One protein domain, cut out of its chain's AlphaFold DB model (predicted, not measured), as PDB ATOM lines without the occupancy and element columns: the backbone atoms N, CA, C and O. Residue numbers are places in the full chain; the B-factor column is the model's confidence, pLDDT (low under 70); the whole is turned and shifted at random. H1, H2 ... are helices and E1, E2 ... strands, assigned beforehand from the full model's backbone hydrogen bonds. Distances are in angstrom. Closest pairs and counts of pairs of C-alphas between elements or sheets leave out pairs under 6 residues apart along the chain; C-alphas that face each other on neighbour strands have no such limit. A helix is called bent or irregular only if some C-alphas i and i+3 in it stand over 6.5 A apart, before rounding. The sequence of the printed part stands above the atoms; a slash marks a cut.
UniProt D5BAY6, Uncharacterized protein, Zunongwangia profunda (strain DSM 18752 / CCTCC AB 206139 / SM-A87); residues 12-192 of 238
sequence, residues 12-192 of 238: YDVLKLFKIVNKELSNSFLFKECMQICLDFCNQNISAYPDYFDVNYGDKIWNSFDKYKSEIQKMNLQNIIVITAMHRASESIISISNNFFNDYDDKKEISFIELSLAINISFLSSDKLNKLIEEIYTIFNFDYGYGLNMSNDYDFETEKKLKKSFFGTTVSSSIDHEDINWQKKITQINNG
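What this domain is: This is residues 12 to 192 of the 238 residues of an uncharacterized protein of Zunongwangia profunda (strain DSM 18752 / CCTCC AB 206139 / SM-A87) (UniProt D5BAY6). A broad, twisted sheet of seven strands is covered on one face by a row of three helices side by side, H3, H2 and H4, with the short H1 on that face near one end of the strands. On the other side the backbone swings away after edge strand E7 into a small hairpin, E8 and E9, and comes back through H5, which only grazes the sheet with residues 186 to 190. The printed part has 181 residues with five named helices and nine named strands, in the order E1 H1 H2 E2 E3 H3 E4 E5 E6 H4 E7 E8 E9 H5. The large sheet, in the order E3 E2 E4 E5 E6 E1 E7, is antiparallel, as is the pair E8 and E9; the class is mixed, helices and strands. The whole is compact, with a radius of gyration of the C-alphas of 16.3 A, and rounded, spanning 42 by 41 by 36 A.

How they stand to each other: E1, residues 12 to 22, is an inner strand, antiparallel to E6, residues 110 to 119, with N 15 and O 117 2.8 A apart, and to E7, residues 144 to 151, with N 14 and O 148 2.8 A apart. H1, residues 23 to 27, is on the sheet at a height of 8.1 A, only just over E6, with 3 of its C-alphas there. H2, residues 31 to 46, is on the same face at a height of 9.6 A and runs along the strands, at 13 degrees on the local plane to E5, residues 92 to 98; their closest C-alphas, of Met 35 and Ile 96, are 7.0 A apart. E2, residues 52 to 55, and E3, residues 60 to 62, form a hairpin, with N 53 and O 62 2.8 A apart. H3, residues 65 to 72, is over E2 and only just over E3, with 3 C-alphas there, at a height of 9.0 A. E4, residues 82 to 87, is antiparallel to E2, with N 54 and O 84 2.8 A apart. E4, E5 and E6 are a meander, each strand the antiparallel neighbour of the one before; N 85 and O 94 are 2.8 A apart, as are N 95 and O 116. H4, residues 127 to 140, touches residues 34 to 41 of H2 at a shallow tilt of 6 degrees, opposite ways; their closest C-alphas, of Phe 41 and Leu 132, are 7.1 A apart. H2, H3 and H4 on one face of the sheet make two layers. E3, H3, E4 and E6, H4, E7 are split strand-helix-strand units, two strands running the same way with another strand between them, E2 and E1 in turn; both crossovers are right-handed. E8, residues 160 to 165, and E9, residues 168 to 171, form a hairpin, with N 163 and O 170 2.7 A apart. The closest C-alphas of E6 and H5, residues 177 to 191, are those of Ser 111 and Thr 187, 6.1 A apart. Every O i to N i+4 pair is within hydrogen-bond range in H1, H2, H3 and H4, and 6 of 11 in H5.

Where its parts are: E1 begins at C-alpha 12, (-41.600, -1.589, 45.377), and is 31.8 A long. H2 is 22.1 A, E5 20.5 A, E6 29.7 A, H4 19.7 A and E7 23.1 A long. H5, 20.2 A, is irregular, with C-alphas 184 and 187 7.5 A apart, and ends at C-alpha 191, (-30.108, 11.213, 20.811).

The domain as a whole: The two C-alphas farthest apart, of Thr 138 and Phe 166, are 46.9 A from each other. The printed part has no cut, and the link from E5 to E6, 11 residues, is long. Residues 180 to 185, which belong to H5, stand free. The mean pLDDT of the printed part is 88.9; residue 104, residues 165 to 166 and residues 168 to 175 are under 70.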
ATOM      1  N   TYR A  12     -41.658  -0.937  46.673       93.94
ATOM      2  CA  TYR A  12     -41.600  -1.589  45.377       93.94
ATOM      3  C   TYR A  12     -40.304  -1.213  44.708       93.94
ATOM      4  O   TYR A  12     -39.928  -0.043  44.673       93.94
ATOM      5  N   ASP A  13     -39.683  -2.211  44.122       94.44
ATOM      6  CA  ASP A  13     -38.666  -2.015  43.117       94.44
ATOM      7  C   ASP A  13     -39.388  -1.842  41.783       94.44
ATOM      8  O   ASP A  13     -40.220  -2.668  41.396       94.44
ATOM      9  N   VAL A  14     -39.126  -0.722  41.118       95.94
ATOM     10  CA  VAL A  14     -39.747  -0.354  39.852       95.94
ATOM     11  C   VAL A  14     -38.675  -0.335  38.777       95.94
ATOM     12  O   VAL A  14     -37.674   0.351  38.940       95.94
ATOM     13  N   LEU A  15     -38.893  -1.064  37.688       96.75
ATOM     14  CA  LEU A  15     -38.071  -1.083  36.483       96.75
ATOM     15  C   LEU A  15     -38.912  -0.571  35.315       96.75
ATOM     16  O   LEU A  15     -40.009  -1.081  35.093       96.75
ATOM     17  N   LYS A  16     -38.385   0.378  34.545       97.50
ATOM     18  CA  LYS A  16     -38.992   0.838  33.293       97.50
ATOM     19  C   LYS A  16     -37.999   0.762  32.153       97.50
ATOM     20  O   LYS A  16     -36.897   1.287  32.275       97.50
ATOM     21  N   LEU A  17     -38.401   0.145  31.050       97.44
ATOM     22  CA  LEU A  17     -37.611   0.000  29.834       97.44
ATOM     23  C   LEU A  17     -38.376   0.594  28.650       97.44
ATOM     24  O   LEU A  17     -39.586   0.412  28.524       97.44
ATOM     25  N   PHE A  18     -37.654   1.276  27.767       96.88
ATOM     26  CA  PHE A  18     -38.198   2.009  26.631       96.88
ATOM     27  C   PHE A  18     -37.515   1.587  25.339       96.88
ATOM     28  O   PHE A  18     -36.289   1.507  25.269       96.88
ATOM     29  N   LYS A  19     -38.320   1.315  24.316       96.62
ATOM     30  CA  LYS A  19     -37.853   1.009  22.967       96.62
ATOM     31  C   LYS A  19     -38.467   1.988  21.986       96.62
ATOM     32  O   LYS A  19     -39.688   2.050  21.900       96.62
ATOM     33  N   ILE A  20     -37.659   2.707  21.223       96.50
ATOM     34  CA  ILE A  20     -38.126   3.586  20.157       96.50
ATOM     35  C   ILE A  20     -38.509   2.741  18.948       96.50
ATOM     36  O   ILE A  20     -37.768   1.865  18.501       96.50
ATOM     37  N   VAL A  21     -39.698   2.996  18.415       95.44
ATOM     38  CA  VAL A  21     -40.267   2.221  17.314       95.44
ATOM     39  C   VAL A  21     -40.875   3.134  16.264       95.44
ATOM     40  O   VAL A  21     -41.483   4.155  16.578       95.44
ATOM     41  N   ASN A  22     -40.750   2.731  15.007       94.69
ATOM     42  CA  ASN A  22     -41.620   3.190  13.932       94.69
ATOM     43  C   ASN A  22     -42.793   2.202  13.770       94.69
ATOM     44  O   ASN A  22     -42.913   1.226  14.519       94.69
ATOM     45  N   LYS A  23     -43.645   2.416  12.764       91.81
ATOM     46  CA  LYS A  23     -44.791   1.536  12.493       91.81
ATOM     47  C   LYS A  23     -44.396   0.078  12.242       91.81
ATOM     48  O   LYS A  23     -45.095  -0.823  12.694       91.81
ATOM     49  N   GLU A  24     -43.318  -0.166  11.503       92.88
ATOM     50  CA  GLU A  24     -42.864  -1.522  11.170       92.88
ATOM     51  C   GLU A  24     -42.414  -2.268  12.428       92.88
ATOM     52  O   GLU A  24     -42.982  -3.309  12.755       92.88
ATOM     53  N   LEU A  25     -41.488  -1.675  13.188       94.19
ATOM     54  CA  LEU A  25     -40.975  -2.238  14.438       94.19
ATOM     55  C   LEU A  25     -42.078  -2.436  15.480       94.19
ATOM     56  O   LEU A  25     -42.066  -3.419  16.216       94.19
ATOM     57  N   SER A  26     -43.039  -1.512  15.530       92.75
ATOM     58  CA  SER A  26     -44.209  -1.607  16.400       92.75
ATOM     59  C   SER A  26     -45.085  -2.819  16.057       92.75
ATOM     60  O   SER A  26     -45.489  -3.560  16.951       92.75
ATOM     61  N   ASN A  27     -45.336  -3.065  14.767       90.75
ATOM     62  CA  ASN A  27     -46.124  -4.214  14.311       90.75
ATOM     63  C   ASN A  27     -45.402  -5.552  14.499       90.75
ATOM     64  O   ASN A  27     -46.059  -6.574  14.688       90.75
ATOM     65  N   SER A  28     -44.070  -5.561  14.409       91.75
ATOM     66  CA  SER A  28     -43.262  -6.772  14.558       91.75
ATOM     67  C   SER A  28     -42.827  -7.048  15.998       91.75
ATOM     68  O   SER A  28     -42.133  -8.037  16.234       91.75
ATOM     69  N   PHE A  29     -43.171  -6.189  16.963       92.75
ATOM     70  CA  PHE A  29     -42.765  -6.400  18.346       92.75
ATOM     71  C   PHE A  29     -43.476  -7.616  18.950       92.75
ATOM     72  O   PHE A  29     -44.703  -7.740  18.926       92.75
ATOM     73  N   LEU A  30     -42.682  -8.502  19.540       92.56
ATOM     74  CA  LEU A  30     -43.117  -9.762  20.133       92.56
ATOM     75  C   LEU A  30     -43.697  -9.529  21.545       92.56
ATOM     76  O   LEU A  30     -43.094  -9.869  22.564       92.56
ATOM     77  N   PHE A  31     -44.870  -8.881  21.605       90.69
ATOM     78  CA  PHE A  31     -45.548  -8.469  22.848       90.69
ATOM     79  C   PHE A  31     -45.791  -9.629  23.816       90.69
ATOM     80  O   PHE A  31     -45.592  -9.494  25.024       90.69
ATOM     81  N   LYS A  32     -46.250 -10.767  23.287       92.56
ATOM     82  CA  LYS A  32     -46.641 -11.928  24.095       92.56
ATOM     83  C   LYS A  32     -45.418 -12.580  24.726       92.56
ATOM     84  O   LYS A  32     -45.457 -12.959  25.889       92.56
ATOM     85  N   GLU A  33     -44.340 -12.678  23.962       94.38
ATOM     86  CA  GLU A  33     -43.058 -13.238  24.365       94.38
ATOM     87  C   GLU A  33     -42.394 -12.352  25.422       94.38
ATOM     88  O   GLU A  33     -41.958 -12.854  26.455       94.38
ATOM     89  N   CYS A  34     -42.393 -11.029  25.211       95.50
ATOM     90  CA  CYS A  34     -41.865 -10.074  26.186       95.50
ATOM     91  C   CYS A  34     -42.630 -10.152  27.513       95.50
ATOM     92  O   CYS A  34     -42.022 -10.237  28.583       95.50
ATOM     93  N   MET A  35     -43.966 -10.215  27.448       95.56
ATOM     94  CA  MET A  35     -44.792 -10.394  28.641       95.56
ATOM     95  C   MET A  35     -44.515 -11.742  29.316       95.56
ATOM     96  O   MET A  35     -44.380 -11.789  30.534       95.56
ATOM     97  N   GLN A  36     -44.380 -12.833  28.556       95.12
ATOM     98  CA  GLN A  36     -44.102 -14.155  29.121       95.12
ATOM     99  C   GLN A  36     -42.774 -14.187  29.893       95.12
ATOM    100  O   GLN A  36     -42.763 -14.689  31.012       95.12
ATOM    101  N   ILE A  37     -41.702 -13.589  29.361       95.25
ATOM    102  CA  ILE A  37     -40.408 -13.481  30.061       95.25
ATOM    103  C   ILE A  37     -40.568 -12.742  31.398       95.25
ATOM    104  O   ILE A  37     -40.077 -13.196  32.432       95.25
ATOM    105  N   CYS A  38     -41.323 -11.640  31.413       95.00
ATOM    106  CA  CYS A  38     -41.580 -10.888  32.643       95.00
ATOM    107  C   CYS A  38     -42.413 -11.690  33.656       95.00
ATOM    108  O   CYS A  38     -42.145 -11.653  34.857       95.00
ATOM    109  N   LEU A  39     -43.415 -12.437  33.185       94.94
ATOM    110  CA  LEU A  39     -44.239 -13.305  34.028       94.94
ATOM    111  C   LEU A  39     -43.417 -14.441  34.642       94.94
ATOM    112  O   LEU A  39     -43.564 -14.723  35.831       94.94
ATOM    113  N   ASP A  40     -42.532 -15.053  33.857       93.44
ATOM    114  CA  ASP A  40     -41.642 -16.116  34.318       93.44
ATOM    115  C   ASP A  40     -40.646 -15.580  35.352       93.44
ATOM    116  O   ASP A  40     -40.460 -16.197  36.403       93.44
ATOM    117  N   PHE A  41     -40.083 -14.390  35.120       90.94
ATOM    118  CA  PHE A  41     -39.244 -13.695  36.097       90.94
ATOM    119  C   PHE A  41     -39.984 -13.430  37.412       90.94
ATOM    120  O   PHE A  41     -39.462 -13.729  38.491       90.94
ATOM    121  N   CYS A  42     -41.212 -12.910  37.354       88.81
ATOM    122  CA  CYS A  42     -42.025 -12.693  38.550       88.81
ATOM    123  C   CYS A  42     -42.315 -14.009  39.274       88.81
ATOM    124  O   CYS A  42     -42.139 -14.085  40.489       88.81
ATOM    125  N   ASN A  43     -42.656 -15.076  38.552       89.69
ATOM    126  CA  ASN A  43     -42.889 -16.381  39.155       89.69
ATOM    127  C   ASN A  43     -41.629 -16.953  39.831       89.69
ATOM    128  O   ASN A  43     -41.721 -17.510  40.919       89.69
ATOM    129  N   GLN A  44     -40.439 -16.745  39.265       86.56
ATOM    130  CA  GLN A  44     -39.166 -17.167  39.868       86.56
ATOM    131  C   GLN A  44     -38.753 -16.361  41.116       86.56
ATOM    132  O   GLN A  44     -37.889 -16.801  41.881       86.56
ATOM    133  N   ASN A  45     -39.317 -15.167  41.315       82.00
ATOM    134  CA  ASN A  45     -38.947 -14.272  42.416       82.00
ATOM    135  C   ASN A  45     -40.016 -14.172  43.509       82.00
ATOM    136  O   ASN A  45     -39.687 -14.130  44.690       82.00
ATOM    137  N   ILE A  46     -41.287 -14.184  43.122       83.06
ATOM    138  CA  ILE A  46     -42.455 -14.079  44.005       83.06
ATOM    139  C   ILE A  46     -43.037 -15.471  44.301       83.06
ATOM    140  O   ILE A  46     -43.838 -15.628  45.216       83.06
ATOM    141  N   SER A  47     -42.604 -16.508  43.570       85.44
ATOM    142  CA  SER A  47     -43.134 -17.880  43.664       85.44
ATOM    143  C   SER A  47     -44.621 -17.990  43.304       85.44
ATOM    144  O   SER A  47     -45.330 -18.850  43.826       85.44
ATOM    145  N   ALA A  48     -45.105 -17.106  42.430       88.31
ATOM    146  CA  ALA A  48     -46.456 -17.144  41.886       88.31
ATOM    147  C   ALA A  48     -46.536 -16.382  40.556       88.31
ATOM    148  O   ALA A  48     -45.805 -15.414  40.350       88.31
ATOM    149  N   TYR A  49     -47.494 -16.753  39.704       93.38
ATOM    150  CA  TYR A  49     -47.943 -15.905  38.596       93.38
ATOM    151  C   TYR A  49     -48.987 -14.879  39.066       93.38
ATOM    152  O   TYR A  49     -49.668 -15.119  40.071       93.38
ATOM    153  N   PRO A  50     -49.147 -13.752  38.348       95.12
ATOM    154  CA  PRO A  50     -50.228 -12.799  38.582       95.12
ATOM    155  C   PRO A  50     -51.613 -13.458  38.562       95.12
ATOM    156  O   PRO A  50     -51.852 -14.429  37.841       95.12
ATOM    157  N   ASP A  51     -52.542 -12.915  39.349       95.50
ATOM    158  CA  ASP A  51     -53.916 -13.415  39.484       95.50
ATOM    159  C   ASP A  51     -54.953 -12.521  38.784       95.50
ATOM    160  O   ASP A  51     -56.157 -12.775  38.851       95.50
ATOM    161  N   TYR A  52     -54.483 -11.482  38.098       97.62
ATOM    162  CA  TYR A  52     -55.279 -10.561  37.305       97.62
ATOM    163  C   TYR A  52     -54.511 -10.150  36.050       97.62
ATOM    164  O   TYR A  52     -53.327  -9.825  36.124       97.62
ATOM    165  N   PHE A  53     -55.196 -10.150  34.911       97.88
ATOM    166  CA  PHE A  53     -54.674  -9.758  33.608       97.88
ATOM    167  C   PHE A  53     -55.701  -8.888  32.898       97.88
ATOM    168  O   PHE A  53     -56.883  -9.235  32.863       97.88
ATOM    169  N   ASP A  54     -55.233  -7.807  32.298       96.44
ATOM    170  CA  ASP A  54     -56.000  -6.828  31.541       96.44
ATOM    171  C   ASP A  54     -55.294  -6.597  30.199       96.44
ATOM    172  O   ASP A  54     -54.068  -6.482  30.143       96.44
ATOM    173  N   VAL A  55     -56.061  -6.576  29.113       95.38
ATOM    174  CA  VAL A  55     -55.602  -6.135  27.797       95.38
ATOM    175  C   VAL A  55     -56.470  -4.977  27.321       95.38
ATOM    176  O   VAL A  55     -57.698  -5.077  27.342       95.38
ATOM    177  N   ASN A  56     -55.806  -3.934  26.815       93.88
ATOM    178  CA  ASN A  56     -56.403  -2.704  26.287       93.88
ATOM    179  C   ASN A  56     -57.386  -2.029  27.254       93.88
ATOM    180  O   ASN A  56     -58.538  -1.786  26.906       93.88
ATOM    181  N   TYR A  57     -56.930  -1.699  28.461       91.56
ATOM    182  CA  TYR A  57     -57.696  -0.873  29.405       91.56
ATOM    183  C   TYR A  57     -59.072  -1.460  29.777       91.56
ATOM    184  O   TYR A  57     -60.050  -0.732  29.959       91.56
ATOM    185  N   GLY A  58     -59.147  -2.783  29.903       92.69
ATOM    186  CA  GLY A  58     -60.321  -3.518  30.353       92.69
ATOM    187  C   GLY A  58     -61.140  -4.172  29.244       92.69
ATOM    188  O   GLY A  58     -62.094  -4.886  29.567       92.69
ATOM    189  N   ASP A  59     -60.772  -4.009  27.967       92.94
ATOM    190  CA  ASP A  59     -61.455  -4.674  26.844       92.94
ATOM    191  C   ASP A  59     -61.509  -6.193  27.035       92.94
ATOM    192  O   ASP A  59     -62.505  -6.853  26.714       92.94
ATOM    193  N   LYS A  60     -60.427  -6.770  27.572       95.31
ATOM    194  CA  LYS A  60     -60.390  -8.169  27.999       95.31
ATOM    195  C   LYS A  60     -59.726  -8.307  29.354       95.31
ATOM    196  O   LYS A  60     -58.623  -7.822  29.567       95.31
ATOM    197  N   ILE A  61     -60.387  -9.052  30.238       96.94
ATOM    198  CA  ILE A  61     -59.922  -9.286  31.604       96.94
ATOM    199  C   ILE A  61     -59.947 -10.782  31.920       96.94
ATOM    200  O   ILE A  61     -60.934 -11.483  31.665       96.94
ATOM    201  N   TRP A  62     -58.882 -11.263  32.557       97.56
ATOM    202  CA  TRP A  62     -58.781 -12.619  33.087       97.56
ATOM    203  C   TRP A  62     -58.319 -12.601  34.544       97.56
ATOM    204  O   TRP A  62     -57.441 -11.839  34.920       97.56
ATOM    205  N   ASN A  63     -58.897 -13.479  35.367       96.62
ATOM    206  CA  ASN A  63     -58.553 -13.627  36.788       96.62
ATOM    207  C   ASN A  63     -57.796 -14.942  37.068       96.62
ATOM    208  O   ASN A  63     -57.878 -15.496  38.162       96.62
ATOM    209  N   SER A  64     -57.143 -15.508  36.049       94.25
ATOM    210  CA  SER A  64     -56.270 -16.675  36.191       94.25
ATOM    211  C   SER A  64     -55.232 -16.722  35.073       94.25
ATOM    212  O   SER A  64     -55.532 -16.403  33.919       94.25
ATOM    213  N   PHE A  65     -54.020 -17.158  35.421       95.62
ATOM    214  CA  PHE A  65     -52.911 -17.283  34.477       95.62
ATOM    215  C   PHE A  65     -53.204 -18.287  33.356       95.62
ATOM    216  O   PHE A  65     -52.986 -17.971  32.192       95.62
ATOM    217  N   ASP A  66     -53.787 -19.449  33.662       94.94
ATOM    218  CA  ASP A  66     -54.101 -20.465  32.641       94.94
ATOM    219  C   ASP A  66     -55.083 -19.945  31.581       94.94
ATOM    220  O   ASP A  66     -54.932 -20.187  30.376       94.94
ATOM    221  N   LYS A  67     -56.092 -19.178  32.018       95.75
ATOM    222  CA  LYS A  67     -57.065 -18.580  31.102       95.75
ATOM    223  C   LYS A  67     -56.419 -17.472  30.273       95.75
ATOM    224  O   LYS A  67     -56.614 -17.451  29.064       95.75
ATOM    225  N   TYR A  68     -55.610 -16.608  30.890       96.31
ATOM    226  CA  TYR A  68     -54.815 -15.619  30.159       96.31
ATOM    227  C   TYR A  68     -53.931 -16.287  29.094       96.31
ATOM    228  O   TYR A  68     -54.033 -15.958  27.914       96.31
ATOM    229  N   LYS A  69     -53.135 -17.291  29.482       95.06
ATOM    230  CA  LYS A  69     -52.179 -17.987  28.611       95.06
ATOM    231  C   LYS A  69     -52.848 -18.639  27.400       95.06
ATOM    232  O   LYS A  69     -52.321 -18.570  26.296       95.06
ATOM    233  N   SER A  70     -54.009 -19.262  27.589       94.31
ATOM    234  CA  SER A  70     -54.752 -19.908  26.496       94.31
ATOM    235  C   SER A  70     -55.462 -18.919  25.564       94.31
ATOM    236  O   SER A  70     -55.572 -19.179  24.365       94.31
ATOM    237  N   GLU A  71     -55.931 -17.782  26.081       94.19
ATOM    238  CA  GLU A  71     -56.692 -16.802  25.302       94.19
ATOM    239  C   GLU A  71     -55.798 -15.781  24.588       94.19
ATOM    240  O   GLU A  71     -56.077 -15.428  23.440       94.19
ATOM    241  N   ILE A  72     -54.690 -15.351  25.204       93.38
ATOM    242  CA  ILE A  72     -53.785 -14.352  24.614       93.38
ATOM    243  C   ILE A  72     -53.159 -14.854  23.308       93.38
ATOM    244  O   ILE A  72     -52.972 -14.093  22.359       93.38
ATOM    245  N   GLN A  73     -52.911 -16.161  23.202       89.88
ATOM    246  CA  GLN A  73     -52.359 -16.775  21.995       89.88
ATOM    247  C   GLN A  73     -53.297 -16.638  20.791       89.88
ATOM    248  O   GLN A  73     -52.826 -16.431  19.676       89.88
ATOM    249  N   LYS A  74     -54.614 -16.630  21.023       91.25
ATOM    250  CA  LYS A  74     -55.645 -16.499  19.983       91.25
ATOM    251  C   LYS A  74     -55.835 -15.058  19.497       91.25
ATOM    252  O   LYS A  74     -56.529 -14.838  18.509       91.25
ATOM    253  N   MET A  75     -55.273 -14.069  20.194       89.75
ATOM    254  CA  MET A  75     -55.415 -12.658  19.826       89.75
ATOM    255  C   MET A  75     -54.444 -12.264  18.712       89.75
ATOM    256  O   MET A  75     -53.279 -12.667  18.719       89.75
ATOM    257  N   ASN A  76     -54.911 -11.425  17.786       85.69
ATOM    258  CA  ASN A  76     -54.040 -10.770  16.816       85.69
ATOM    259  C   ASN A  76     -53.161  -9.735  17.539       85.69
ATOM    260  O   ASN A  76     -53.685  -8.916  18.292       85.69
ATOM    261  N   LEU A  77     -51.847  -9.780  17.302       76.81
ATOM    262  CA  LEU A  77     -50.865  -8.871  17.903       76.81
ATOM    263  C   LEU A  77     -51.177  -7.400  17.612       76.81
ATOM    264  O   LEU A  77     -51.042  -6.571  18.501       76.81
ATOM    265  N   GLN A  78     -51.672  -7.089  16.410       77.38
ATOM    266  CA  GLN A  78     -52.012  -5.716  16.010       77.38
ATOM    267  C   GLN A  78     -53.146  -5.103  16.843       77.38
ATOM    268  O   GLN A  78     -53.300  -3.888  16.876       77.38
ATOM    269  N   ASN A  79     -53.929  -5.938  17.529       82.94
ATOM    270  CA  ASN A  79     -55.010  -5.483  18.395       82.94
ATOM    271  C   ASN A  79     -54.553  -5.311  19.847       82.94
ATOM    272  O   ASN A  79     -55.392  -5.044  20.696       82.94
ATOM    273  N   ILE A  80     -53.275  -5.533  20.164       89.00
ATOM    274  CA  ILE A  80     -52.748  -5.416  21.523       89.00
ATOM    275  C   ILE A  80     -52.002  -4.087  21.631       89.00
ATOM    276  O   ILE A  80     -50.906  -3.927  21.099       89.00
ATOM    277  N   ILE A  81     -52.613  -3.141  22.337       92.50
ATOM    278  CA  ILE A  81     -52.025  -1.841  22.664       92.50
ATOM    279  C   ILE A  81     -51.335  -1.932  24.019       92.50
ATOM    280  O   ILE A  81     -50.215  -1.464  24.164       92.50
ATOM    281  N   VAL A  82     -51.973  -2.551  25.010       95.25
ATOM    282  CA  VAL A  82     -51.399  -2.711  26.348       95.25
ATOM    283  C   VAL A  82     -51.777  -4.062  26.933       95.25
ATOM    284  O   VAL A  82     -52.895  -4.539  26.735       95.25
ATOM    285  N   ILE A  83     -50.843  -4.677  27.656       96.31
ATOM    286  CA  ILE A  83     -51.099  -5.826  28.522       96.31
ATOM    287  C   ILE A  83     -50.631  -5.457  29.924       96.31
ATOM    288  O   ILE A  83     -49.460  -5.137  30.110       96.31
ATOM    289  N   THR A  84     -51.517  -5.586  30.905       97.06
ATOM    290  CA  THR A  84     -51.217  -5.406  32.325       97.06
ATOM    291  C   THR A  84     -51.474  -6.711  33.067       97.06
ATOM    292  O   THR A  84     -52.511  -7.346  32.887       97.06
ATOM    293  N   ALA A  85     -50.549  -7.119  33.928       97.38
ATOM    294  CA  ALA A  85     -50.699  -8.247  34.834       97.38
ATOM    295  C   ALA A  85     -50.445  -7.784  36.272       97.38
ATOM    296  O   ALA A  85     -49.523  -7.013  36.523       97.38
ATOM    297  N   MET A  86     -51.256  -8.241  37.225       95.50
ATOM    298  CA  MET A  86     -51.184  -7.799  38.618       95.50
ATOM    299  C   MET A  86     -51.269  -8.972  39.592       95.50
ATOM    300  O   MET A  86     -52.116  -9.855  39.464       95.50
ATOM    301  N   HIS A  87     -50.417  -8.938  40.612       93.69
ATOM    302  CA  HIS A  87     -50.598  -9.688  41.849       93.69
ATOM    303  C   HIS A  87     -51.412  -8.835  42.817       93.69
ATOM    304  O   HIS A  87     -50.864  -7.962  43.490       93.69
ATOM    305  N   ARG A  88     -52.723  -9.059  42.919       91.44
ATOM    306  CA  ARG A  88     -53.609  -8.155  43.677       91.44
ATOM    307  C   ARG A  88     -53.258  -8.047  45.161       91.44
ATOM    308  O   ARG A  88     -53.392  -6.976  45.741       91.44
ATOM    309  N   ALA A  89     -52.778  -9.129  45.775       88.81
ATOM    310  CA  ALA A  89     -52.418  -9.139  47.196       88.81
ATOM    311  C   ALA A  89     -51.203  -8.241  47.511       88.81
ATOM    312  O   ALA A  89     -51.224  -7.445  48.459       88.81
ATOM    313  N   SER A  90     -50.143  -8.350  46.706       87.88
ATOM    314  CA  SER A  90     -48.930  -7.540  46.855       87.88
ATOM    315  C   SER A  90     -49.032  -6.194  46.141       87.88
ATOM    316  O   SER A  90     -48.247  -5.305  46.443       87.88
ATOM    317  N   GLU A  91     -50.015  -6.010  45.261       89.50
ATOM    318  CA  GLU A  91     -50.140  -4.876  44.336       89.50
ATOM    319  C   GLU A  91     -48.920  -4.754  43.404       89.50
ATOM    320  O   GLU A  91     -48.584  -3.666  42.955       89.50
ATOM    321  N   SER A  92     -48.225  -5.869  43.138       92.31
ATOM    322  CA  SER A  92     -47.153  -5.907  42.135       92.31
ATOM    323  C   SER A  92     -47.750  -5.939  40.735       92.31
ATOM    324  O   SER A  92     -48.725  -6.658  40.511       92.31
ATOM    325  N   ILE A  93     -47.184  -5.171  39.811       94.94
ATOM    326  CA  ILE A  93     -47.733  -4.933  38.474       94.94
ATOM    327  C   ILE A  93     -46.638  -5.146  37.429       94.94
ATOM    328  O   ILE A  93     -45.488  -4.772  37.636       94.94
ATOM    329  N   ILE A  94     -47.018  -5.733  36.302       96.31
ATOM    330  CA  ILE A  94     -46.241  -5.794  35.068       96.31
ATOM    331  C   ILE A  94     -47.108  -5.157  33.989       96.31
ATOM    332  O   ILE A  94     -48.285  -5.498  33.882       96.31
ATOM    333  N   SER A  95     -46.557  -4.258  33.189       97.19
ATOM    334  CA  SER A  95     -47.263  -3.643  32.070       97.19
ATOM    335  C   SER A  95     -46.350  -3.529  30.863       97.19
ATOM    336  O   SER A  95     -45.192  -3.146  31.005       97.19
ATOM    337  N   ILE A  96     -46.866  -3.854  29.680       97.00
ATOM    338  CA  ILE A  96     -46.215  -3.551  28.404       97.00
ATOM    339  C   ILE A  96     -47.205  -2.781  27.551       97.00
ATOM    340  O   ILE A  96     -48.303  -3.278  27.302       97.00
ATOM    341  N   SER A  97     -46.813  -1.601  27.081       95.50
ATOM    342  CA  SER A  97     -47.641  -0.743  26.238       95.50
ATOM    343  C   SER A  97     -46.955  -0.389  24.920       95.50
ATOM    344  O   SER A  97     -45.756  -0.121  24.864       95.50
ATOM    345  N   ASN A  98     -47.739  -0.380  23.846       94.38
ATOM    346  CA  ASN A  98     -47.373   0.080  22.519       94.38
ATOM    347  C   ASN A  98     -47.915   1.489  22.288       94.38
ATOM    348  O   ASN A  98     -49.009   1.680  21.746       94.38
ATOM    349  N   ASN A  99     -47.134   2.505  22.637       92.25
ATOM    350  CA  ASN A  99     -47.575   3.888  22.481       92.25
ATOM    351  C   ASN A  99     -47.568   4.357  21.021       92.25
ATOM    352  O   ASN A  99     -47.884   5.515  20.735       92.25
ATOM    353  N   PHE A 100     -47.184   3.506  20.062       92.06
ATOM    354  CA  PHE A 100     -47.422   3.784  18.645       92.06
ATOM    355  C   PHE A 100     -48.917   3.705  18.309       92.06
ATOM    356  O   PHE A 100     -49.401   4.537  17.554       92.06
ATOM    357  N   PHE A 101     -49.646   2.748  18.895       89.31
ATOM    358  CA  PHE A 101     -51.080   2.537  18.645       89.31
ATOM    359  C   PHE A 101     -51.994   3.154  19.708       89.31
ATOM    360  O   PHE A 101     -53.208   3.162  19.541       89.31
ATOM    361  N   ASN A 102     -51.418   3.663  20.797       84.06
ATOM    362  CA  ASN A 102     -52.157   4.293  21.892       84.06
ATOM    363  C   ASN A 102     -52.518   5.770  21.635       84.06
ATOM    364  O   ASN A 102     -53.092   6.434  22.491       84.06
ATOM    365  N   ASP A 103     -52.131   6.311  20.482       72.25
ATOM    366  CA  ASP A 103     -52.268   7.725  20.149       72.25
ATOM    367  C   ASP A 103     -52.982   7.865  18.801       72.25
ATOM    368  O   ASP A 103     -52.725   7.089  17.882       72.25
ATOM    369  N   TYR A 104     -53.876   8.845  18.677       65.50
ATOM    370  CA  TYR A 104     -54.701   9.055  17.475       65.50
ATOM    371  C   TYR A 104     -54.001   9.917  16.409       65.50
ATOM    372  O   TYR A 104     -54.645  10.411  15.482       65.50
ATOM    373  N   ASP A 105     -52.692  10.143  16.538       78.62
ATOM    374  CA  ASP A 105     -51.920  10.897  15.554       78.62
ATOM    375  C   ASP A 105     -51.504  10.012  14.368       78.62
ATOM    376  O   ASP A 105     -50.438   9.395  14.357       78.62
ATOM    377  N   ASP A 106     -52.334  10.006  13.324       71.06
ATOM    378  CA  ASP A 106     -52.076   9.290  12.067       71.06
ATOM    379  C   ASP A 106     -50.796   9.751  11.333       71.06
ATOM    380  O   ASP A 106     -50.344   9.079  10.402       71.06
ATOM    381  N   LYS A 107     -50.199  10.890  11.718       81.44
ATOM    382  CA  LYS A 107     -48.946  11.406  11.137       81.44
ATOM    383  C   LYS A 107     -47.705  11.016  11.936       81.44
ATOM    384  O   LYS A 107     -46.597  11.403  11.566       81.44
ATOM    385  N   LYS A 108     -47.865  10.259  13.020       86.94
ATOM    386  CA  LYS A 108     -46.769   9.832  13.883       86.94
ATOM    387  C   LYS A 108     -45.831   8.870  13.155       86.94
ATOM    388  O   LYS A 108     -46.196   7.748  12.813       86.94
ATOM    389  N   GLU A 109     -44.587   9.296  12.956       91.75
ATOM    390  CA  GLU A 109     -43.550   8.458  12.334       91.75
ATOM    391  C   GLU A 109     -42.832   7.568  13.354       91.75
ATOM    392  O   GLU A 109     -42.457   6.433  13.048       91.75
ATOM    393  N   ILE A 110     -42.670   8.073  14.580       93.88
ATOM    394  CA  ILE A 110     -41.947   7.412  15.667       93.88
ATOM    395  C   ILE A 110     -42.730   7.483  16.978       93.88
ATOM    396  O   ILE A 110     -43.400   8.467  17.288       93.88
ATOM    397  N   SER A 111     -42.619   6.428  17.771       94.31
ATOM    398  CA  SER A 111     -43.160   6.324  19.121       94.31
ATOM    399  C   SER A 111     -42.252   5.440  19.969       94.31
ATOM    400  O   SER A 111     -41.081   5.246  19.642       94.31
ATOM    401  N   PHE A 112     -42.790   4.888  21.049       95.19
ATOM    402  CA  PHE A 112     -42.085   3.965  21.912       95.19
ATOM    403  C   PHE A 112     -42.979   2.821  22.397       95.19
ATOM    404  O   PHE A 112     -44.205   2.935  22.464       95.19
ATOM    405  N   ILE A 113     -42.330   1.723  22.759       96.25
ATOM    406  CA  ILE A 113     -42.876   0.659  23.593       96.25
ATOM    407  C   ILE A 113     -42.306   0.851  24.994       96.25
ATOM    408  O   ILE A 113     -41.106   1.093  25.141       96.25
ATOM    409  N   GLU A 114     -43.160   0.758  26.005       96.75
ATOM    410  CA  GLU A 114     -42.767   0.818  27.412       96.75
ATOM    411  C   GLU A 114     -43.064  -0.519  28.082       96.75
ATOM    412  O   GLU A 114     -44.185  -1.016  28.000       96.75
ATOM    413  N   LEU A 115     -42.063  -1.076  28.759       97.56
ATOM    414  CA  LEU A 115     -42.208  -2.179  29.702       97.56
ATOM    415  C   LEU A 115     -41.980  -1.627  31.111       97.56
ATOM    416  O   LEU A 115     -40.953  -1.008  31.372       97.56
ATOM    417  N   SER A 116     -42.915  -1.882  32.018       97.06
ATOM    418  CA  SER A 116     -42.870  -1.452  33.412       97.06
ATOM    419  C   SER A 116     -43.112  -2.644  34.334       97.06
ATOM    420  O   SER A 116     -44.082  -3.382  34.165       97.06
ATOM    421  N   LEU A 117     -42.229  -2.846  35.310       96.00
ATOM    422  CA  LEU A 117     -42.391  -3.819  36.388       96.00
ATOM    423  C   LEU A 117     -42.331  -3.063  37.706       96.00
ATOM    424  O   LEU A 117     -41.362  -2.360  37.954       96.00
ATOM    425  N   ALA A 118     -43.318  -3.247  38.570       94.94
ATOM    426  CA  ALA A 118     -43.313  -2.758  39.940       94.94
ATOM    427  C   ALA A 118     -43.553  -3.944  40.869       94.94
ATOM    428  O   ALA A 118     -44.666  -4.470  40.930       94.94
ATOM    429  N   ILE A 119     -42.523  -4.394  41.584       92.44
ATOM    430  CA  ILE A 119     -42.600  -5.612  42.395       92.44
ATOM    431  C   ILE A 119     -42.333  -5.299  43.863       92.44
ATOM    432  O   ILE A 119     -41.367  -4.630  44.205       92.44
ATOM    433  N   ASN A 120     -43.190  -5.816  44.748       90.94
ATOM    434  CA  ASN A 120     -43.110  -5.629  46.200       90.94
ATOM    435  C   ASN A 120     -42.044  -6.525  46.868       90.94
ATOM    436  O   ASN A 120     -42.287  -7.118  47.915       90.94
ATOM    437  N   ILE A 121     -40.879  -6.658  46.238       85.00
ATOM    438  CA  ILE A 121     -39.679  -7.326  46.753       85.00
ATOM    439  C   ILE A 121     -38.455  -6.598  46.201       85.00
ATOM    440  O   ILE A 121     -38.528  -6.001  45.130       85.00
ATOM    441  N   SER A 122     -37.328  -6.685  46.904       85.62
ATOM    442  CA  SER A 122     -36.074  -6.152  46.379       85.62
ATOM    443  C   SER A 122     -35.528  -7.076  45.290       85.62
ATOM    444  O   SER A 122     -35.270  -8.253  45.549       85.62
ATOM    445  N   PHE A 123     -35.375  -6.555  44.076       86.56
ATOM    446  CA  PHE A 123     -34.767  -7.261  42.948       86.56
ATOM    447  C   PHE A 123     -33.800  -6.390  42.145       86.56
ATOM    448  O   PHE A 123     -33.028  -6.952  41.367       86.56
ATOM    449  N   LEU A 124     -33.802  -5.063  42.332       86.88
ATOM    450  CA  LEU A 124     -33.015  -4.159  41.493       86.88
ATOM    451  C   LEU A 124     -31.498  -4.336  41.631       86.88
ATOM    452  O   LEU A 124     -30.772  -4.100  40.679       86.88
ATOM    453  N   SER A 125     -31.029  -4.811  42.782       82.12
ATOM    454  CA  SER A 125     -29.615  -5.126  43.033       82.12
ATOM    455  C   SER A 125     -29.272  -6.607  42.840       82.12
ATOM    456  O   SER A 125     -28.198  -7.056  43.237       82.12
ATOM    457  N   SER A 126     -30.200  -7.415  42.319       82.62
ATOM    458  CA  SER A 126     -30.021  -8.867  42.252       82.62
ATOM    459  C   SER A 126     -29.407  -9.319  40.926       82.62
ATOM    460  O   SER A 126     -29.794  -8.840  39.864       82.62
ATOM    461  N   ASP A 127     -28.570 -10.363  40.952       82.88
ATOM    462  CA  ASP A 127     -28.059 -11.022  39.733       82.88
ATOM    463  C   ASP A 127     -29.179 -11.504  38.795       82.88
ATOM    464  O   ASP A 127     -28.988 -11.676  37.590       82.88
ATOM    465  N   LYS A 128     -30.373 -11.754  39.345       83.38
ATOM    466  CA  LYS A 128     -31.548 -12.136  38.561       83.38
ATOM    467  C   LYS A 128     -32.050 -10.986  37.693       83.38
ATOM    468  O   LYS A 128     -32.541 -11.261  36.602       83.38
ATOM    469  N   LEU A 129     -31.932  -9.733  38.147       87.38
ATOM    470  CA  LEU A 129     -32.219  -8.581  37.298       87.38
ATOM    471  C   LEU A 129     -31.253  -8.551  36.122       87.38
ATOM    472  O   LEU A 129     -31.718  -8.433  35.000       87.38
ATOM    473  N   ASN A 130     -29.948  -8.701  36.357       82.88
ATOM    474  CA  ASN A 130     -28.963  -8.679  35.271       82.88
ATOM    475  C   ASN A 130     -29.307  -9.720  34.202       82.88
ATOM    476  O   ASN A 130     -29.359  -9.381  33.029       82.88
ATOM    477  N   LYS A 131     -29.700 -10.934  34.607       85.50
ATOM    478  CA  LYS A 131     -30.187 -11.969  33.678       85.50
ATOM    479  C   LYS A 131     -31.463 -11.574  32.931       85.50
ATOM    480  O   LYS A 131     -31.528 -11.757  31.721       85.50
ATOM    481  N   LEU A 132     -32.467 -11.034  33.631       90.56
ATOM    482  CA  LEU A 132     -33.701 -10.545  33.002       90.56
ATOM    483  C   LEU A 132     -33.391  -9.464  31.962       90.56
ATOM    484  O   LEU A 132     -33.928  -9.481  30.861       90.56
ATOM    485  N   ILE A 133     -32.536  -8.515  32.326       90.31
ATOM    486  CA  ILE A 133     -32.128  -7.400  31.482       90.31
ATOM    487  C   ILE A 133     -31.335  -7.920  30.284       90.31
ATOM    488  O   ILE A 133     -31.679  -7.583  29.157       90.31
ATOM    489  N   GLU A 134     -30.336  -8.778  30.482       86.88
ATOM    490  CA  GLU A 134     -29.591  -9.419  29.395       86.88
ATOM    491  C   GLU A 134     -30.535 -10.119  28.410       86.88
ATOM    492  O   GLU A 134     -30.443  -9.885  27.205       86.88
ATOM    493  N   GLU A 135     -31.488 -10.914  28.905       90.06
ATOM    494  CA  GLU A 135     -32.479 -11.606  28.077       90.06
ATOM    495  C   GLU A 135     -33.377 -10.619  27.318       90.06
ATOM    496  O   GLU A 135     -33.527 -10.715  26.095       90.06
ATOM    497  N   ILE A 136     -33.921  -9.615  28.015       92.62
ATOM    498  CA  ILE A 136     -34.789  -8.601  27.417       92.62
ATOM    499  C   ILE A 136     -34.053  -7.810  26.331       92.62
ATOM    500  O   ILE A 136     -34.585  -7.604  25.240       92.62
ATOM    501  N   TYR A 137     -32.834  -7.352  26.600       90.00
ATOM    502  CA  TYR A 137     -32.084  -6.551  25.642       90.00
ATOM    503  C   TYR A 137     -31.565  -7.387  24.472       90.00
ATOM    504  O   TYR A 137     -31.562  -6.888  23.347       90.00
ATOM    505  N   THR A 138     -31.222  -8.658  24.694       87.75
ATOM    506  CA  THR A 138     -30.820  -9.577  23.618       87.75
ATOM    507  C   THR A 138     -31.963  -9.817  22.632       87.75
ATOM    508  O   THR A 138     -31.759  -9.763  21.419       87.75
ATOM    509  N   ILE A 139     -33.178 -10.058  23.133       91.31
ATOM    510  CA  ILE A 139     -34.321 -10.436  22.291       91.31
ATOM    511  C   ILE A 139     -35.028  -9.198  21.722       91.31
ATOM    512  O   ILE A 139     -35.322  -9.137  20.529       91.31
ATOM    513  N   PHE A 140     -35.298  -8.194  22.556       94.31
ATOM    514  CA  PHE A 140     -36.167  -7.071  22.195       94.31
ATOM    515  C   PHE A 140     -35.404  -5.786  21.860       94.31
ATOM    516  O   PHE A 140     -35.989  -4.878  21.261       94.31
ATOM    517  N   ASN A 141     -34.102  -5.711  22.173       92.25
ATOM    518  CA  ASN A 141     -33.259  -4.534  21.942       92.25
ATOM    519  C   ASN A 141     -33.943  -3.250  22.442       92.25
ATOM    520  O   ASN A 141     -34.270  -2.375  21.638       92.25
ATOM    521  N   PHE A 142     -34.257  -3.174  23.737       95.62
ATOM    522  CA  PHE A 142     -34.678  -1.906  24.337       95.62
ATOM    523  C   PHE A 142     -33.551  -0.867  24.192       95.62
ATOM    524  O   PHE A 142     -32.390  -1.228  24.009       95.62
ATOM    525  N   ASP A 143     -33.895   0.417  24.220       95.62
ATOM    526  CA  ASP A 143     -32.958   1.508  23.917       95.62
ATOM    527  C   ASP A 143     -32.529   2.289  25.165       95.62
ATOM    528  O   ASP A 143     -31.534   3.012  25.141       95.62
ATOM    529  N   TYR A 144     -33.303   2.183  26.245       96.06
ATOM    530  CA  TYR A 144     -33.062   2.857  27.515       96.06
ATOM    531  C   TYR A 144     -33.910   2.233  28.617       96.06
ATOM    532  O   TYR A 144     -34.970   1.658  28.359       96.06
ATOM    533  N   GLY A 145     -33.506   2.424  29.862       96.62
ATOM    534  CA  GLY A 145     -34.362   2.147  30.998       96.62
ATOM    535  C   GLY A 145     -33.816   2.690  32.302       96.62
ATOM    536  O   GLY A 145     -32.706   3.213  32.369       96.62
ATOM    537  N   TYR A 146     -34.592   2.537  33.364       96.62
ATOM    538  CA  TYR A 146     -34.168   2.896  34.708       96.62
ATOM    539  C   TYR A 146     -34.900   2.090  35.775       96.62
ATOM    540  O   TYR A 146     -35.998   1.579  35.553       96.62
ATOM    541  N   GLY A 147     -34.272   2.002  36.945       95.94
ATOM    542  CA  GLY A 147     -34.798   1.354  38.134       95.94
ATOM    543  C   GLY A 147     -34.785   2.282  39.348       95.94
ATOM    544  O   GLY A 147     -33.833   3.036  39.555       95.94
ATOM    545  N   LEU A 148     -35.838   2.226  40.162       95.19
ATOM    546  CA  LEU A 148     -35.980   3.009  41.390       95.19
ATOM    547  C   LEU A 148     -36.825   2.290  42.441       95.19
ATOM    548  O   LEU A 148     -37.652   1.445  42.110       95.19
ATOM    549  N   ASN A 149     -36.673   2.680  43.705       93.81
ATOM    550  CA  ASN A 149     -37.572   2.247  44.769       93.81
ATOM    551  C   ASN A 149     -38.715   3.254  44.937       93.81
ATOM    552  O   ASN A 149     -38.492   4.466  44.993       93.81
ATOM    553  N   MET A 150     -39.942   2.756  45.051       91.94
ATOM    554  CA  MET A 150     -41.141   3.564  45.255       91.94
ATOM    555  C   MET A 150     -42.067   2.915  46.269       91.94
ATOM    556  O   MET A 150     -42.190   1.699  46.340       91.94
ATOM    557  N   SER A 151     -42.793   3.726  47.021       91.06
ATOM    558  CA  SER A 151     -43.830   3.247  47.926       91.06
ATOM    559  C   SER A 151     -45.215   3.212  47.277       91.06
ATOM    560  O   SER A 151     -45.474   3.922  46.310       91.06
ATOM    561  N   ASN A 152     -46.155   2.444  47.844       86.50
ATOM    562  CA  ASN A 152     -47.540   2.351  47.335       86.50
ATOM    563  C   ASN A 152     -48.394   3.626  47.483       86.50
ATOM    564  O   ASN A 152     -49.581   3.619  47.156       86.50
ATOM    565  N   ASP A 153     -47.846   4.711  48.021       87.81
ATOM    566  CA  ASP A 153     -48.451   6.039  47.930       87.81
ATOM    567  C   ASP A 153     -47.983   6.805  46.689       87.81
ATOM    568  O   ASP A 153     -48.280   7.990  46.587       87.81
ATOM    569  N   TYR A 154     -47.298   6.146  45.754       88.38
ATOM    570  CA  TYR A 154     -46.990   6.663  44.431       88.38
ATOM    571  C   TYR A 154     -47.668   5.839  43.340       88.38
ATOM    572  O   TYR A 154     -47.900   4.641  43.478       88.38
ATOM    573  N   ASP A 155     -47.969   6.513  42.243       87.75
ATOM    574  CA  ASP A 155     -48.380   5.922  40.988       87.75
ATOM    575  C   ASP A 155     -47.136   5.465  40.217       87.75
ATOM    576  O   ASP A 155     -46.241   6.270  39.956       87.75
ATOM    577  N   PHE A 156     -47.046   4.177  39.881       88.19
ATOM    578  CA  PHE A 156     -45.844   3.614  39.252       88.19
ATOM    579  C   PHE A 156     -45.642   4.090  37.813       88.19
ATOM    580  O   PHE A 156     -44.505   4.147  37.352       88.19
ATOM    581  N   GLU A 157     -46.705   4.475  37.108       84.06
ATOM    582  CA  GLU A 157     -46.628   4.955  35.726       84.06
ATOM    583  C   GLU A 157     -46.084   6.389  35.670       84.06
ATOM    584  O   GLU A 157     -45.111   6.670  34.971       84.06
ATOM    585  N   THR A 158     -46.627   7.282  36.493       84.44
ATOM    586  CA  THR A 158     -46.251   8.704  36.518       84.44
ATOM    587  C   THR A 158     -45.130   9.037  37.501       84.44
ATOM    588  O   THR A 158     -44.567  10.123  37.431       84.44
ATOM    589  N   GLU A 159     -44.777   8.126  38.411       89.94
ATOM    590  CA  GLU A 159     -43.838   8.353  39.525       89.94
ATOM    591  C   GLU A 159     -44.299   9.419  40.526       89.94
ATOM    592  O   GLU A 159     -43.500   9.983  41.278       89.94
ATOM    593  N   LYS A 160     -45.605   9.694  40.570       86.19
ATOM    594  CA  LYS A 160     -46.172  10.763  41.392       86.19
ATOM    595  C   LYS A 160     -46.902  10.268  42.603       86.19
ATOM    596  O   LYS A 160     -47.552   9.231  42.591       86.19
ATOM    597  N   LYS A 161     -46.883  11.094  43.642       85.50
ATOM    598  CA  LYS A 161     -47.604  10.808  44.871       85.50
ATOM    599  C   LYS A 161     -49.116  10.778  44.629       85.50
ATOM    600  O   LYS A 161     -49.709  11.722  44.108       85.50
ATOM    601  N   LEU A 162     -49.751   9.709  45.078       83.94
ATOM    602  CA  LEU A 162     -51.192   9.548  45.143       83.94
ATOM    603  C   LEU A 162     -51.758  10.403  46.285       83.94
ATOM    604  O   LEU A 162     -51.335  10.322  47.442       83.94
ATOM    605  N   LYS A 163     -52.764  11.221  45.978       78.62
ATOM    606  CA  LYS A 163     -53.585  11.944  46.948       78.62
ATOM    607  C   LYS A 163     -54.845  11.136  47.241       78.62
ATOM    608  O   LYS A 163     -55.689  10.923  46.377       78.62
ATOM    609  N   LYS A 164     -55.002  10.714  48.494       72.50
ATOM    610  CA  LYS A 164     -56.254  10.121  48.977       72.50
ATOM    611  C   LYS A 164     -57.213  11.242  49.370       72.50
ATOM    612  O   LYS A 164     -56.870  12.083  50.197       72.50
ATOM    613  N   SER A 165     -58.400  11.252  48.778       69.50
ATOM    614  CA  SER A 165     -59.501  12.156  49.112       69.50
ATOM    615  C   SER A 165     -60.713  11.353  49.593       69.50
ATOM    616  O   SER A 165     -60.771  10.136  49.411       69.50
ATOM    617  N   PHE A 166     -61.708  12.027  50.174       65.00
ATOM    618  CA  PHE A 166     -62.969  11.387  50.578       65.00
ATOM    619  C   PHE A 166     -63.736  10.734  49.412       65.00
ATOM    620  O   PHE A 166     -64.570   9.870  49.659       65.00
ATOM    621  N   PHE A 167     -63.435  11.099  48.161       70.12
ATOM    622  CA  PHE A 167     -64.104  10.589  46.958       70.12
ATOM    623  C   PHE A 167     -63.252   9.600  46.152       70.12
ATOM    624  O   PHE A 167     -63.629   9.221  45.048       70.12
ATOM    625  N   GLY A 168     -62.107   9.176  46.692       67.25
ATOM    626  CA  GLY A 168     -61.205   8.231  46.037       67.25
ATOM    627  C   GLY A 168     -59.755   8.697  46.022       67.25
ATOM    628  O   GLY A 168     -59.392   9.730  46.595       67.25
ATOM    629  N   THR A 169     -58.916   7.900  45.368       63.66
ATOM    630  CA  THR A 169     -57.490   8.182  45.190       63.66
ATOM    631  C   THR A 169     -57.282   8.855  43.839       63.66
ATOM    632  O   THR A 169     -57.713   8.326  42.821       63.66
ATOM    633  N   THR A 170     -56.626  10.011  43.826       63.62
ATOM    634  CA  THR A 170     -56.239  10.729  42.607       63.62
ATOM    635  C   THR A 170     -54.725  10.883  42.567       63.62
ATOM    636  O   THR A 170     -54.083  11.021  43.606       63.62
ATOM    637  N   VAL A 171     -54.118  10.872  41.382       62.88
ATOM    638  CA  VAL A 171     -52.710  11.275  41.241       62.88
ATOM    639  C   VAL A 171     -52.602  12.755  41.619       62.88
ATOM    640  O   VAL A 171     -53.493  13.538  41.275       62.88
ATOM    641  N   SER A 172     -51.564  13.164  42.363       62.75
ATOM    642  CA  SER A 172     -51.405  14.574  42.728       62.75
ATOM    643  C   SER A 172     -51.425  15.444  41.468       62.75
ATOM    644  O   SER A 172     -50.570  15.328  40.596       62.75
ATOM    645  N   SER A 173     -52.448  16.286  41.391       50.62
ATOM    646  CA  SER A 173     -53.067  16.822  40.179       50.62
ATOM    647  C   SER A 173     -52.322  17.962  39.473       50.62
ATOM    648  O   SER A 173     -52.931  18.970  39.123       50.62
ATOM    649  N   SER A 174     -51.026  17.838  39.231       55.56
ATOM    650  CA  SER A 174     -50.344  18.748  38.308       55.56
ATOM    651  C   SER A 174     -49.320  17.963  37.523       55.56
ATOM    652  O   SER A 174     -48.284  17.633  38.091       55.56
ATOM    653  N   ILE A 175     -49.622  17.651  36.255       61.62
ATOM    654  CA  ILE A 175     -48.594  17.350  35.251       61.62
ATOM    655  C   ILE A 175     -47.570  18.477  35.374       61.62
ATOM    656  O   ILE A 175     -47.936  19.649  35.259       61.62
ATOM    657  N   ASP A 176     -46.344  18.138  35.746       71.19
ATOM    658  CA  ASP A 176     -45.309  19.139  35.948       71.19
ATOM    659  C   ASP A 176     -44.507  19.308  34.656       71.19
ATOM    660  O   ASP A 176     -44.739  18.648  33.637       71.19
ATOM    661  N   HIS A 177     -43.582  20.263  34.667       74.50
ATOM    662  CA  HIS A 177     -42.735  20.502  33.509       74.50
ATOM    663  C   HIS A 177     -41.860  19.291  33.164       74.50
ATOM    664  O   HIS A 177     -41.525  19.132  31.990       74.50
ATOM    665  N   GLU A 178     -41.500  18.444  34.135       78.06
ATOM    666  CA  GLU A 178     -40.703  17.244  33.882       78.06
ATOM    667  C   GLU A 178     -41.515  16.204  33.115       78.06
ATOM    668  O   GLU A 178     -41.011  15.695  32.117       78.06
ATOM    669  N   ASP A 179     -42.778  15.951  33.473       76.94
ATOM    670  CA  ASP A 179     -43.604  14.994  32.722       76.94
ATOM    671  C   ASP A 179     -43.880  15.473  31.301       76.94
ATOM    672  O   ASP A 179     -43.796  14.691  30.356       76.94
ATOM    673  N   ILE A 180     -44.195  16.764  31.135       78.88
ATOM    674  CA  ILE A 180     -44.445  17.341  29.808       78.88
ATOM    675  C   ILE A 180     -43.184  17.212  28.958       78.88
ATOM    676  O   ILE A 180     -43.260  16.878  27.774       78.88
ATOM    677  N   ASN A 181     -42.018  17.492  29.543       85.06
ATOM    678  CA  ASN A 181     -40.747  17.360  28.845       85.06
ATOM    679  C   ASN A 181     -40.448  15.901  28.507       85.06
ATOM    680  O   ASN A 181     -40.062  15.633  27.372       85.06
ATOM    681  N   TRP A 182     -40.676  14.980  29.444       89.69
ATOM    682  CA  TRP A 182     -40.496  13.550  29.236       89.69
ATOM    683  C   TRP A 182     -41.368  13.049  28.087       89.69
ATOM    684  O   TRP A 182     -40.841  12.525  27.111       89.69
ATOM    685  N   GLN A 183     -42.676  13.304  28.129       84.12
ATOM    686  CA  GLN A 183     -43.610  12.888  27.079       84.12
ATOM    687  C   GLN A 183     -43.233  13.448  25.700       84.12
ATOM    688  O   GLN A 183     -43.335  12.746  24.699       84.12
ATOM    689  N   LYS A 184     -42.748  14.694  25.634       84.69
ATOM    690  CA  LYS A 184     -42.327  15.324  24.371       84.69
ATOM    691  C   LYS A 184     -40.999  14.802  23.829       84.69
ATOM    692  O   LYS A 184     -40.760  14.905  22.630       84.69
ATOM    693  N   LYS A 185     -40.107  14.328  24.701       92.19
ATOM    694  CA  LYS A 185     -38.712  14.019  24.354       92.19
ATOM    695  C   LYS A 185     -38.351  12.549  24.498       92.19
ATOM    696  O   LYS A 185     -37.242  12.187  24.134       92.19
ATOM    697  N   ILE A 186     -39.254  11.692  24.963       93.06
ATOM    698  CA  ILE A 186     -39.014  10.250  25.080       93.06
ATOM    699  C   ILE A 186     -38.508   9.642  23.763       93.06
ATOM    700  O   ILE A 186     -37.563   8.867  23.767       93.06
ATOM    701  N   THR A 187     -39.016  10.086  22.612       93.81
ATOM    702  CA  THR A 187     -38.545   9.629  21.291       93.81
ATOM    703  C   THR A 187     -37.128  10.096  20.925       93.81
ATOM    704  O   THR A 187     -36.574   9.648  19.926       93.81
ATOM    705  N   GLN A 188     -36.514  10.962  21.739       94.44
ATOM    706  CA  GLN A 188     -35.141  11.462  21.613       94.44
ATOM    707  C   GLN A 188     -34.141  10.691  22.495       94.44
ATOM    708  O   GLN A 188     -32.986  11.099  22.600       94.44
ATOM    709  N   ILE A 189     -34.549   9.584  23.127       94.56
ATOM    710  CA  ILE A 189     -33.667   8.694  23.907       94.56
ATOM    711  C   ILE A 189     -32.415   8.279  23.118       94.56
ATOM    712  O   ILE A 189     -31.311   8.290  23.657       94.56
ATOM    713  N   ASN A 190     -32.570   7.984  21.823       93.69
ATOM    714  CA  ASN A 190     -31.459   7.590  20.945       93.69
ATOM    715  C   ASN A 190     -30.513   8.757  20.600       93.69
ATOM    716  O   ASN A 190     -29.455   8.538  20.019       93.69
ATOM    717  N   ASN A 191     -30.888   9.986  20.971       93.94
ATOM    718  CA  ASN A 191     -30.108  11.213  20.811       93.94
ATOM    719  C   ASN A 191     -29.553  11.717  22.157       93.94
ATOM    720  O   ASN A 191     -29.310  12.912  22.323       93.94
ATOM    721  N   GLY A 192     -29.394  10.829  23.142       92.69
ATOM    722  CA  GLY A 192     -28.792  11.146  24.436       92.69
ATOM    723  C   GLY A 192     -29.762  11.687  25.483       92.69
ATOM    724  O   GLY A 192     -29.332  12.038  26.580       92.69
TER     725      GLY A 192